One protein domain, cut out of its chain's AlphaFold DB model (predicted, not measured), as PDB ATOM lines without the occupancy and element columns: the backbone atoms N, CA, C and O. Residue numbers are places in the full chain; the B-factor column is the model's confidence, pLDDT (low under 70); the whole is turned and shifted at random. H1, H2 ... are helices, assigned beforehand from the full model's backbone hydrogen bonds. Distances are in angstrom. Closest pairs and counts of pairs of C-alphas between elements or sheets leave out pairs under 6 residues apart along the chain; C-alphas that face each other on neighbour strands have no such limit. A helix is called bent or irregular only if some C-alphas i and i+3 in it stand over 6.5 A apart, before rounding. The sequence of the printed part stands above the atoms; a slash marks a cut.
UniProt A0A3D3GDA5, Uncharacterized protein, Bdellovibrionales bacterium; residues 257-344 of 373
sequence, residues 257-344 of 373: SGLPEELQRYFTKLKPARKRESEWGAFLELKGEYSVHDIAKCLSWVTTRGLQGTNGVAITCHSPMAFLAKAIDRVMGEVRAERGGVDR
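Overview. This is residues 257 to 344 of the 373 residues of an uncharacterized protein of Bdellovibrionales bacterium (UniProt A0A3D3GDA5). Helix H3 stands in the middle, with H1 on one side and kinked H4 crossing it on the other. H2 packs on residues 320 to 325 of H4, whose residues 336 to 344 stick out. The printed part has 88 residues, with helices H1, H2, H3 and H4 in order, no named strand, class all helix, packing mostly crossed. It is compact, radius of gyration of the C-alphas 13.2 A, spanning 40 by 30 by 20 A.

Arrangement. Start at H1, residues 261 to 269; it touches H3, residues 292 to 305, closest C-alphas Leu 263 and Ala 296, 5.8 A, at a steep tilt of 61 degrees. H2, residues 273 to 287, touches H4, residues 320 to 344, closest C-alphas Ala 282 and Ala 322, 5.2 A. H3 and H4 touch about perpendicular, 84 degrees, closest C-alphas Cys 298 and Val 331, 6.4 A. O i to N i+4 pairs are within hydrogen-bond range throughout H1, H2 and H3, and 18 of 21 in H4.

Along the chain. Find C-alpha 261 at (122.857, 89.537, 68.823), where H1 begins. H2 runs 20.6 A and H3 20.1 A. H4, 28.9 A from first to last C-alpha, is irregular, C-alphas 326 and 329 being 8.4 A apart, and it ends at Arg 344, with C-alpha 344 at (97.949, 82.694, 57.574).

Size, cuts and confidence. The printed part has no cut; the H3 to H4 link, residues 306 to 319, is long. No printed residue is under pLDDT 70.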
ATOM      1  N   SER A 257     128.922  88.096  75.143       88.50
ATOM      2  CA  SER A 257     129.137  87.134  74.057       88.50
ATOM      3  C   SER A 257     128.188  85.931  74.067       88.50
ATOM      4  O   SER A 257     127.980  85.332  73.019       88.50
ATOM      5  N   GLY A 258     127.591  85.584  75.213       91.62
ATOM      6  CA  GLY A 258     126.620  84.488  75.315       91.62
ATOM      7  C   GLY A 258     125.167  84.871  75.010       91.62
ATOM      8  O   GLY A 258     124.288  84.016  75.080       91.62
ATOM      9  N   LEU A 259     124.879  86.147  74.732       95.88
ATOM     10  CA  LEU A 259     123.517  86.619  74.466       95.88
ATOM     11  C   LEU A 259     123.197  86.638  72.963       95.88
ATOM     12  O   LEU A 259     124.107  86.808  72.159       95.88
ATOM     13  N   PRO A 260     121.917  86.548  72.568       97.38
ATOM     14  CA  PRO A 260     121.478  86.857  71.208       97.38
ATOM     15  C   PRO A 260     121.967  88.230  70.731       97.38
ATOM     16  O   PRO A 260     122.056  89.179  71.523       97.38
ATOM     17  N   GLU A 261     122.259  88.343  69.433       96.62
ATOM     18  CA  GLU A 261     122.857  89.537  68.823       96.62
ATOM     19  C   GLU A 261     122.029  90.804  69.091       96.62
ATOM     20  O   GLU A 261     122.574  91.884  69.332       96.62
ATOM     21  N   GLU A 262     120.701  90.681  69.126       96.69
ATOM     22  CA  GLU A 262     119.783  91.788  69.381       96.69
ATOM     23  C   GLU A 262     119.975  92.374  70.785       96.69
ATOM     24  O   GLU A 262     120.042  93.597  70.946       96.69
ATOM     25  N   LEU A 263     120.132  91.511  71.793       97.06
ATOM     26  CA  LEU A 263     120.379  91.923  73.176       97.06
ATOM     27  C   LEU A 263     121.785  92.502  73.334       97.06
ATOM     28  O   LEU A 263     121.945  93.548  73.969       97.06
ATOM     29  N   GLN A 264     122.796  91.888  72.709       96.44
ATOM     30  CA  GLN A 264     124.162  92.423  72.707       96.44
ATOM     31  C   GLN A 264     124.197  93.844  72.134       96.44
ATOM     32  O   GLN A 264     124.733  94.774  72.750       96.44
ATOM     33  N   ARG A 265     123.566  94.035  70.971       96.69
ATOM     34  CA  ARG A 265     123.479  95.326  70.286       96.69
ATOM     35  C   ARG A 265     122.733  96.355  71.132       96.69
ATOM     36  O   ARG A 265     123.159  97.507  71.203       96.69
ATOM     37  N   TYR A 266     121.650  95.950  71.791       96.88
ATOM     38  CA  TYR A 266     120.875  96.810  72.682       96.88
ATOM     39  C   TYR A 266     121.697  97.302  73.885       96.88
ATOM     40  O   TYR A 266     121.816  98.513  74.094       96.88
ATOM     41  N   PHE A 267     122.343  96.398  74.629       96.12
ATOM     42  CA  PHE A 267     123.138  96.767  75.807       96.12
ATOM     43  C   PHE A 267     124.389  97.580  75.467       96.12
ATOM     44  O   PHE A 267     124.762  98.481  76.226       96.12
ATOM     45  N   THR A 268     124.988  97.338  74.300       94.44
ATOM     46  CA  THR A 268     126.134  98.118  73.807       94.44
ATOM     47  C   THR A 268     125.741  99.563  73.488       94.44
ATOM     48  O   THR A 268     126.492 100.495  73.780       94.44
ATOM     49  N   LYS A 269     124.535  99.777  72.942       95.88
ATOM     50  CA  LYS A 269     124.015 101.114  72.609       95.88
ATOM     51  C   LYS A 269     123.570 101.921  73.833       95.88
ATOM     52  O   LYS A 269     123.524 103.149  73.761       95.88
ATOM     53  N   LEU A 270     123.258 101.271  74.955       94.56
ATOM     54  CA  LEU A 270     122.780 101.950  76.159       94.56
ATOM     55  C   LEU A 270     123.869 102.815  76.811       94.56
ATOM     56  O   LEU A 270     124.900 102.325  77.287       94.56
ATOM     57  N   LYS A 271     123.575 104.117  76.875       92.19
ATOM     58  CA  LYS A 271     124.273 105.151  77.647       92.19
ATOM     59  C   LYS A 271     123.206 105.998  78.366       92.19
ATOM     60  O   LYS A 271     122.152 106.232  77.771       92.19
ATOM     61  N   PRO A 272     123.415 106.453  79.616       94.12
ATOM     62  CA  PRO A 272     124.595 106.290  80.482       94.12
ATOM     63  C   PRO A 272     124.695 104.903  81.156       94.12
ATOM     64  O   PRO A 272     123.743 104.125  81.126       94.12
ATOM     65  N   ALA A 273     125.828 104.612  81.813       86.38
ATOM     66  CA  ALA A 273     126.098 103.328  82.489       86.38
ATOM     67  C   ALA A 273     125.008 102.933  83.502       86.38
ATOM     68  O   ALA A 273     124.507 101.814  83.469       86.38
ATOM     69  N   ARG A 274     124.533 103.892  84.304       88.00
ATOM     70  CA  ARG A 274     123.438 103.678  85.264       88.00
ATOM     71  C   ARG A 274     122.148 103.170  84.608       88.00
ATOM     72  O   ARG A 274     121.397 102.408  85.208       88.00
ATOM     73  N   LYS A 275     121.869 103.602  83.374       92.25
ATOM     74  CA  LYS A 275     120.712 103.111  82.619       92.25
ATOM     75  C   LYS A 275     120.936 101.664  82.196       92.25
ATOM     76  O   LYS A 275     120.046 100.848  82.379       92.25
ATOM     77  N   ARG A 276     122.134 101.336  81.704       94.19
ATOM     78  CA  ARG A 276     122.512  99.961  81.354       94.19
ATOM     79  C   ARG A 276     122.335  99.004  82.533       94.19
ATOM     80  O   ARG A 276     121.749  97.951  82.341       94.19
ATOM     81  N   GLU A 277     122.774  99.386  83.731       90.25
ATOM     82  CA  GLU A 277     122.591  98.594  84.959       90.25
ATOM     83  C   GLU A 277     121.111  98.354  85.274       90.25
ATOM     84  O   GLU A 277     120.709  97.229  85.555       90.25
ATOM     85  N   SER A 278     120.284  99.398  85.172       94.06
ATOM     86  CA  SER A 278     118.843  99.280  85.406       94.06
ATOM     87  C   SER A 278     118.161  98.348  84.400       94.06
ATOM     88  O   SER A 278     117.321  97.546  84.794       94.06
ATOM     89  N   GLU A 279     118.502  98.449  83.112       96.88
ATOM     90  CA  GLU A 279     117.955  97.561  82.073       96.88
ATOM     91  C   GLU A 279     118.489  96.129  82.230       96.88
ATOM     92  O   GLU A 279     117.777  95.169  81.952       96.88
ATOM     93  N   TRP A 280     119.731  95.971  82.698       95.62
ATOM     94  CA  TRP A 280     120.331  94.665  82.963       95.62
ATOM     95  C   TRP A 280     119.655  93.956  84.138       95.62
ATOM     96  O   TRP A 280     119.374  92.766  84.045       95.62
ATOM     97  N   GLY A 281     119.330  94.683  85.212       94.88
ATOM     98  CA  GLY A 281     118.550  94.144  86.327       94.88
ATOM     99  C   GLY A 281     117.188  93.611  85.874       94.88
ATOM    100  O   GLY A 281     116.852  92.471  86.175       94.88
ATOM    101  N   ALA A 282     116.464  94.387  85.059       97.25
ATOM    102  CA  ALA A 282     115.189  93.954  84.479       97.25
ATOM    103  C   ALA A 282     115.342  92.733  83.549       97.25
ATOM    104  O   ALA A 282     114.483  91.857  83.514       97.25
ATOM    105  N   PHE A 283     116.452  92.639  82.812       97.44
ATOM    106  CA  PHE A 283     116.759  91.456  82.008       97.44
ATOM    107  C   PHE A 283     117.000  90.210  82.869       97.44
ATOM    108  O   PHE A 283     116.539  89.132  82.506       97.44
ATOM    109  N   LEU A 284     117.711  90.335  83.995       95.94
ATOM    110  CA  LEU A 284     117.949  89.212  84.905       95.94
ATOM    111  C   LEU A 284     116.652  88.710  85.550       95.94
ATOM    112  O   LEU A 284     116.491  87.500  85.680       95.94
ATOM    113  N   GLU A 285     115.737  89.619  85.893       95.62
ATOM    114  CA  GLU A 285     114.387  89.286  86.366       95.62
ATOM    115  C   GLU A 285     113.630  88.470  85.307       95.62
ATOM    116  O   GLU A 285     113.228  87.339  85.565       95.62
ATOM    117  N   LEU A 286     113.569  88.970  84.068       97.44
ATOM    118  CA  LEU A 286     112.921  88.270  82.953       97.44
ATOM    119  C   LEU A 286     113.563  86.921  82.615       97.44
ATOM    120  O   LEU A 286     112.861  85.974  82.271       97.44
ATOM    121  N   LYS A 287     114.893  86.815  82.700       96.62
ATOM    122  CA  LYS A 287     115.631  85.576  82.415       96.62
ATOM    123  C   LYS A 287     115.263  84.445  83.388       96.62
ATOM    124  O   LYS A 287     115.489  83.284  83.054       96.62
ATOM    125  N   GLY A 288     114.721  84.768  84.565       94.31
ATOM    126  CA  GLY A 288     114.212  83.777  85.514       94.31
ATOM    127  C   GLY A 288     112.963  83.042  85.020       94.31
ATOM    128  O   GLY A 288     112.774  81.879  85.363       94.31
ATOM    129  N   GLU A 289     112.147  83.691  84.187       97.19
ATOM    130  CA  GLU A 289     110.822  83.194  83.785       97.19
ATOM    131  C   GLU A 289     110.716  82.893  82.283       97.19
ATOM    132  O   GLU A 289     109.975  82.000  81.871       97.19
ATOM    133  N   TYR A 290     111.481  83.600  81.449       97.88
ATOM    134  CA  TYR A 290     111.367  83.548  79.993       97.88
ATOM    135  C   TYR A 290     112.681  83.147  79.325       97.88
ATOM    136  O   TYR A 290     113.784  83.442  79.794       97.88
ATOM    137  N   SER A 291     112.567  82.506  78.159       97.69
ATOM    138  CA  SER A 291     113.737  82.170  77.355       97.69
ATOM    139  C   SER A 291     114.426  83.440  76.842       97.69
ATOM    140  O   SER A 291     113.782  84.416  76.449       97.69
ATOM    141  N   VAL A 292     115.760  83.423  76.780       97.56
ATOM    142  CA  VAL A 292     116.548  84.578  76.307       97.56
ATOM    143  C   VAL A 292     116.166  84.977  74.871       97.56
ATOM    144  O   VAL A 292     116.182  86.159  74.528       97.56
ATOM    145  N   HIS A 293     115.766  84.007  74.045       97.44
ATOM    146  CA  HIS A 293     115.321  84.240  72.670       97.44
ATOM    147  C   HIS A 293     113.954  84.936  72.610       97.44
ATOM    148  O   HIS A 293     113.769  85.844  71.798       97.44
ATOM    149  N   ASP A 294     113.011  84.565  73.480       97.62
ATOM    150  CA  ASP A 294     111.707  85.231  73.555       97.62
ATOM    151  C   ASP A 294     111.850  86.676  74.038       97.62
ATOM    152  O   ASP A 294     111.241  87.581  73.461       97.62
ATOM    153  N   ILE A 295     112.721  86.911  75.024       98.25
ATOM    154  CA  ILE A 295     113.046  88.260  75.505       98.25
ATOM    155  C   ILE A 295     113.649  89.098  74.370       98.25
ATOM    156  O   ILE A 295     113.190  90.213  74.123       98.25
ATOM    157  N   ALA A 296     114.635  88.562  73.640       98.00
ATOM    158  CA  ALA A 296     115.261  89.246  72.504       98.00
ATOM    159  C   ALA A 296     114.236  89.613  71.419       98.00
ATOM    160  O   ALA A 296     114.228  90.726  70.892       98.00
ATOM    161  N   LYS A 297     113.312  88.697  71.127       97.50
ATOM    162  CA  LYS A 297     112.253  88.904  70.142       97.50
ATOM    163  C   LYS A 297     111.246  89.968  70.583       97.50
ATOM    164  O   LYS A 297     110.879  90.820  69.773       97.50
ATOM    165  N   CYS A 298     110.827  89.950  71.848       97.75
ATOM    166  CA  CYS A 298     109.944  90.973  72.411       97.75
ATOM    167  C   CYS A 298     110.610  92.346  72.432       97.75
ATOM    168  O   CYS A 298     109.978  93.345  72.101       97.75
ATOM    169  N   LEU A 299     111.902  92.400  72.756       97.81
ATOM    170  CA  LEU A 299     112.679  93.631  72.718       97.81
ATOM    171  C   LEU A 299     112.731  94.226  71.312       97.81
ATOM    172  O   LEU A 299     112.458  95.416  71.146       97.81
ATOM    173  N   SER A 300     113.054  93.411  70.308       96.81
ATOM    174  CA  SER A 300     113.058  93.849  68.910       96.81
ATOM    175  C   SER A 300     111.685  94.372  68.499       96.81
ATOM    176  O   SER A 300     111.588  95.460  67.938       96.81
ATOM    177  N   TRP A 301     110.618  93.665  68.873       96.31
ATOM    178  CA  TRP A 301     109.249  94.083  68.586       96.31
ATOM    179  C   TRP A 301     108.906  95.450  69.208       96.31
ATOM    180  O   TRP A 301     108.478  96.359  68.494       96.31
ATOM    181  N   VAL A 302     109.175  95.637  70.508       96.62
ATOM    182  CA  VAL A 302     108.910  96.899  71.230       96.62
ATOM    183  C   VAL A 302     109.754  98.047  70.680       96.62
ATOM    184  O   VAL A 302     109.277  99.175  70.579       96.62
ATOM    185  N   THR A 303     111.001  97.778  70.293       95.38
ATOM    186  CA  THR A 303     111.908  98.812  69.773       95.38
ATOM    187  C   THR A 303     111.499  99.268  68.372       95.38
ATOM    188  O   THR A 303     111.611 100.452  68.065       95.38
ATOM    189  N   THR A 304     111.008  98.358  67.526       94.62
ATOM    190  CA  THR A 304     110.582  98.684  66.158       94.62
ATOM    191  C   THR A 304     109.224  99.381  66.116       94.62
ATOM    192  O   THR A 304     109.045 100.300  65.323       94.62
ATOM    193  N   ARG A 305     108.262  98.953  66.941       93.06
ATOM    194  CA  ARG A 305     106.887  99.480  66.894       93.06
ATOM    195  C   ARG A 305     106.605 100.592  67.899       93.06
ATOM    196  O   ARG A 305     105.646 101.338  67.715       93.06
ATOM    197  N   GLY A 306     107.424 100.721  68.938       92.75
ATOM    198  CA  GLY A 306     107.111 101.570  70.082       92.75
ATOM    199  C   GLY A 306     105.950 101.012  70.909       92.75
ATOM    200  O   GLY A 306     105.466  99.902  70.690       92.75
ATOM    201  N   LEU A 307     105.512 101.787  71.897       90.50
ATOM    202  CA  LEU A 307     104.357 101.445  72.725       90.50
ATOM    203  C   LEU A 307     103.094 102.060  72.137       90.50
ATOM    204  O   LEU A 307     103.100 103.224  71.736       90.50
ATOM    205  N   GLN A 308     101.995 101.310  72.140       88.50
ATOM    206  CA  GLN A 308     100.695 101.863  71.774       88.50
ATOM    207  C   GLN A 308     100.236 102.846  72.858       88.50
ATOM    208  O   GLN A 308      99.866 102.441  73.962       88.50
ATOM    209  N   GLY A 309     100.294 104.146  72.556       84.38
ATOM    210  CA  GLY A 309      99.693 105.179  73.392       84.38
ATOM    211  C   GLY A 309      98.164 105.155  73.313       84.38
ATOM    212  O   GLY A 309      97.580 104.594  72.387       84.38
ATOM    213  N   THR A 310      97.505 105.835  74.250       81.44
ATOM    214  CA  THR A 310      96.034 105.955  74.335       81.44
ATOM    215  C   THR A 310      95.373 106.536  73.081       81.44
ATOM    216  O   THR A 310      94.193 106.304  72.855       81.44
ATOM    217  N   ASN A 311      96.135 107.229  72.233       87.25
ATOM    218  CA  ASN A 311      95.644 107.856  71.004       87.25
ATOM    219  C   ASN A 311      96.101 107.132  69.724       87.25
ATOM    220  O   ASN A 311      96.082 107.726  68.649       87.25
ATOM    221  N   GLY A 312      96.613 105.900  69.831       86.75
ATOM    222  CA  GLY A 312      97.205 105.171  68.701       86.75
ATOM    223  C   GLY A 312      98.547 105.738  68.214       86.75
ATOM    224  O   GLY A 312      99.145 105.195  67.290       86.75
ATOM    225  N   VAL A 313      99.050 106.807  68.838       90.06
ATOM    226  CA  VAL A 313     100.386 107.351  68.567       90.06
ATOM    227  C   VAL A 313     101.422 106.467  69.259       90.06
ATOM    228  O   VAL A 313     101.318 106.209  70.460       90.06
ATOM    229  N   ALA A 314     102.416 106.008  68.497       90.25
ATOM    230  CA  ALA A 314     103.522 105.222  69.025       90.25
ATOM    231  C   ALA A 314     104.381 106.086  69.960       90.25
ATOM    232  O   ALA A 314     104.946 107.099  69.549       90.25
ATOM    233  N   ILE A 315     104.477 105.683  71.226       91.50
ATOM    234  CA  ILE A 315     105.319 106.346  72.220       91.50
ATOM    235  C   ILE A 315     106.662 105.621  72.269       91.50
ATOM    236  O   ILE A 315     106.726 104.399  72.438       91.50
ATOM    237  N   THR A 316     107.746 106.384  72.156       92.00
ATOM    238  CA  THR A 316     109.105 105.861  72.302       92.00
ATOM    239  C   THR A 316     109.306 105.326  73.718       92.00
ATOM    240  O   THR A 316     109.248 106.070  74.696       92.00
ATOM    241  N   CYS A 317     109.573 104.025  73.848       93.56
ATOM    242  CA  CYS A 317     109.889 103.436  75.141       93.56
ATOM    243  C   CYS A 317     111.324 103.800  75.541       93.56
ATOM    244  O   CYS A 317     112.288 103.326  74.940       93.56
ATOM    245  N   HIS A 318     111.483 104.633  76.571       92.69
ATOM    246  CA  HIS A 318     112.813 104.987  77.068       92.69
ATOM    247  C   HIS A 318     113.499 103.832  77.800       92.69
ATOM    248  O   HIS A 318     114.729 103.781  77.777       92.69
ATOM    249  N   SER A 319     112.729 102.915  78.393       96.31
ATOM    250  CA  SER A 319     113.248 101.745  79.106       96.31
ATOM    251  C   SER A 319     112.557 100.442  78.691       96.31
ATOM    252  O   SER A 319     111.725  99.921  79.439       96.31
ATOM    253  N   PRO A 320     112.872  99.929  77.482       97.38
ATOM    254  CA  PRO A 320     112.252  98.729  76.933       97.38
ATOM    255  C   PRO A 320     112.323  97.505  77.846       97.38
ATOM    256  O   PRO A 320     111.335  96.787  77.945       97.38
ATOM    257  N   MET A 321     113.441  97.261  78.537       97.81
ATOM    258  CA  MET A 321     113.600  96.038  79.326       97.81
ATOM    259  C   MET A 321     112.811  96.106  80.632       97.81
ATOM    260  O   MET A 321     112.124  95.154  80.990       97.81
ATOM    261  N   ALA A 322     112.803  97.269  81.287       96.50
ATOM    262  CA  ALA A 322     111.951  97.506  82.453       96.50
ATOM    263  C   ALA A 322     110.449  97.474  82.113       96.50
ATOM    264  O   ALA A 322     109.631  97.088  82.945       96.50
ATOM    265  N   PHE A 323     110.072  97.889  80.899       97.31
ATOM    266  CA  PHE A 323     108.704  97.730  80.411       97.31
ATOM    267  C   PHE A 323     108.366  96.253  80.191       97.31
ATOM    268  O   PHE A 323     107.326  95.792  80.661       97.31
ATOM    269  N   LEU A 324     109.253  95.506  79.528       97.75
ATOM    270  CA  LEU A 324     109.065  94.075  79.307       97.75
ATOM    271  C   LEU A 324     108.927  93.316  80.627       97.75
ATOM    272  O   LEU A 324     107.999  92.529  80.740       97.75
ATOM    273  N   ALA A 325     109.720  93.627  81.654       97.00
ATOM    274  CA  ALA A 325     109.592  93.004  82.977       97.00
ATOM    275  C   ALA A 325     108.163  93.068  83.554       97.00
ATOM    276  O   ALA A 325     107.754  92.189  84.297       97.00
ATOM    277  N   LYS A 326     107.371  94.078  83.173       97.19
ATOM    278  CA  LYS A 326     105.984  94.243  83.634       97.19
ATOM    279  C   LYS A 326     104.926  93.732  82.660       97.19
ATOM    280  O   LYS A 326     103.781  93.554  83.057       97.19
ATOM    281  N   ALA A 327     105.259  93.617  81.377       96.75
ATOM    282  CA  ALA A 327     104.274  93.479  80.305       96.75
ATOM    283  C   ALA A 327     104.657  92.449  79.230       96.75
ATOM    284  O   ALA A 327     104.032  92.423  78.166       96.75
ATOM    285  N   ILE A 328     105.670  91.612  79.468       97.25
ATOM    286  CA  ILE A 328     106.175  90.659  78.473       97.25
ATOM    287  C   ILE A 328     105.105  89.662  78.024       97.25
ATOM    288  O   ILE A 328     105.053  89.375  76.834       97.25
ATOM    289  N   ASP A 329     104.191  89.221  78.893       96.62
ATOM    290  CA  ASP A 329     103.095  88.322  78.500       96.62
ATOM    291  C   ASP A 329     102.173  88.952  77.457       96.62
ATOM    292  O   ASP A 329     101.820  88.329  76.451       96.62
ATOM    293  N   ARG A 330     101.832  90.230  77.655       96.00
ATOM    294  CA  ARG A 330     101.031  90.992  76.697       96.00
ATOM    295  C   ARG A 330     101.772  91.130  75.369       96.00
ATOM    296  O   ARG A 330     101.202  90.835  74.320       96.00
ATOM    297  N   VAL A 331     103.045  91.528  75.412       96.69
ATOM    298  CA  VAL A 331     103.878  91.682  74.208       96.69
ATOM    299  C   VAL A 331     104.040  90.348  73.478       96.69
ATOM    300  O   VAL A 331     103.916  90.296  72.258       96.69
ATOM    301  N   MET A 332     104.243  89.247  74.201       96.00
ATOM    302  CA  MET A 332     104.328  87.900  73.636       96.00
ATOM    303  C   MET A 332     103.033  87.493  72.933       96.00
ATOM    304  O   MET A 332     103.092  86.900  71.853       96.00
ATOM    305  N   GLY A 333     101.873  87.834  73.502       95.12
ATOM    306  CA  GLY A 333     100.575  87.644  72.854       95.12
ATOM    307  C   GLY A 333     100.499  88.352  71.501       95.12
ATOM    308  O   GLY A 333     100.156  87.730  70.493       95.12
ATOM    309  N   GLU A 334     100.911  89.619  71.448       95.12
ATOM    310  CA  GLU A 334     100.922  90.421  70.217       95.12
ATOM    311  C   GLU A 334     101.936  89.890  69.187       95.12
ATOM    312  O   GLU A 334     101.618  89.733  68.005       95.12
ATOM    313  N   VAL A 335     103.133  89.505  69.639       95.62
ATOM    314  CA  VAL A 335     104.186  88.899  68.812       95.62
ATOM    315  C   VAL A 335     103.735  87.563  68.201       95.62
ATOM    316  O   VAL A 335     104.071  87.251  67.052       95.62
ATOM    317  N   ARG A 336     102.991  86.743  68.954       94.50
ATOM    318  CA  ARG A 336     102.424  85.476  68.460       94.50
ATOM    319  C   ARG A 336     101.284  85.725  67.477       94.50
ATOM    320  O   ARG A 336     101.258  85.081  66.429       94.50
ATOM    321  N   ALA A 337     100.397  86.677  67.772       92.19
ATOM    322  CA  ALA A 337      99.301  87.055  66.884       92.19
ATOM    323  C   ALA A 337      99.814  87.554  65.523       92.19
ATOM    324  O   ALA A 337      99.287  87.172  64.478       92.19
ATOM    325  N   GLU A 338     100.892  88.342  65.518       90.94
ATOM    326  CA  GLU A 338     101.512  88.824  64.284       90.94
ATOM    327  C   GLU A 338     102.112  87.688  63.451       90.94
ATOM    328  O   GLU A 338     101.857  87.617  62.247       90.94
ATOM    329  N   ARG A 339     102.849  86.758  64.076       88.75
ATOM    330  CA  ARG A 339     103.376  85.585  63.360       88.75
ATOM    331  C   ARG A 339     102.260  84.724  62.780       88.75
ATOM    332  O   ARG A 339     102.311  84.401  61.599       88.75
ATOM    333  N   GLY A 340     101.216  84.452  63.564       86.50
ATOM    334  CA  GLY A 340     100.042  83.727  63.078       86.50
ATOM    335  C   GLY A 340      99.365  84.428  61.896       86.50
ATOM    336  O   GLY A 340      98.932  83.773  60.951       86.50
ATOM    337  N   GLY A 341      99.330  85.765  61.894       84.75
ATOM    338  CA  GLY A 341      98.833  86.558  60.770       84.75
ATOM    339  C   GLY A 341      99.690  86.429  59.508       84.75
ATOM    340  O   GLY A 341      99.148  86.278  58.412       84.75
ATOM    341  N   VAL A 342     101.018  86.454  59.646       86.44
ATOM    342  CA  VAL A 342     101.952  86.284  58.521       86.44
ATOM    343  C   VAL A 342     101.844  84.881  57.928       86.44
ATOM    344  O   VAL A 342     101.730  84.749  56.710       86.44
ATOM    345  N   ASP A 343     101.816  83.847  58.764       85.62
ATOM    346  CA  ASP A 343     101.717  82.460  58.302       85.62
ATOM    347  C   ASP A 343     100.360  82.195  57.642       85.62
ATOM    348  O   ASP A 343     100.292  81.609  56.560       85.62
ATOM    349  N   ARG A 344      99.275  82.747  58.201       84.44
ATOM    350  CA  ARG A 344      97.949  82.694  57.574       84.44
ATOM    351  C   ARG A 344      97.933  83.394  56.215       84.44
ATOM    352  O   ARG A 344      97.382  82.841  55.269       84.44
TER     353      ARG A 344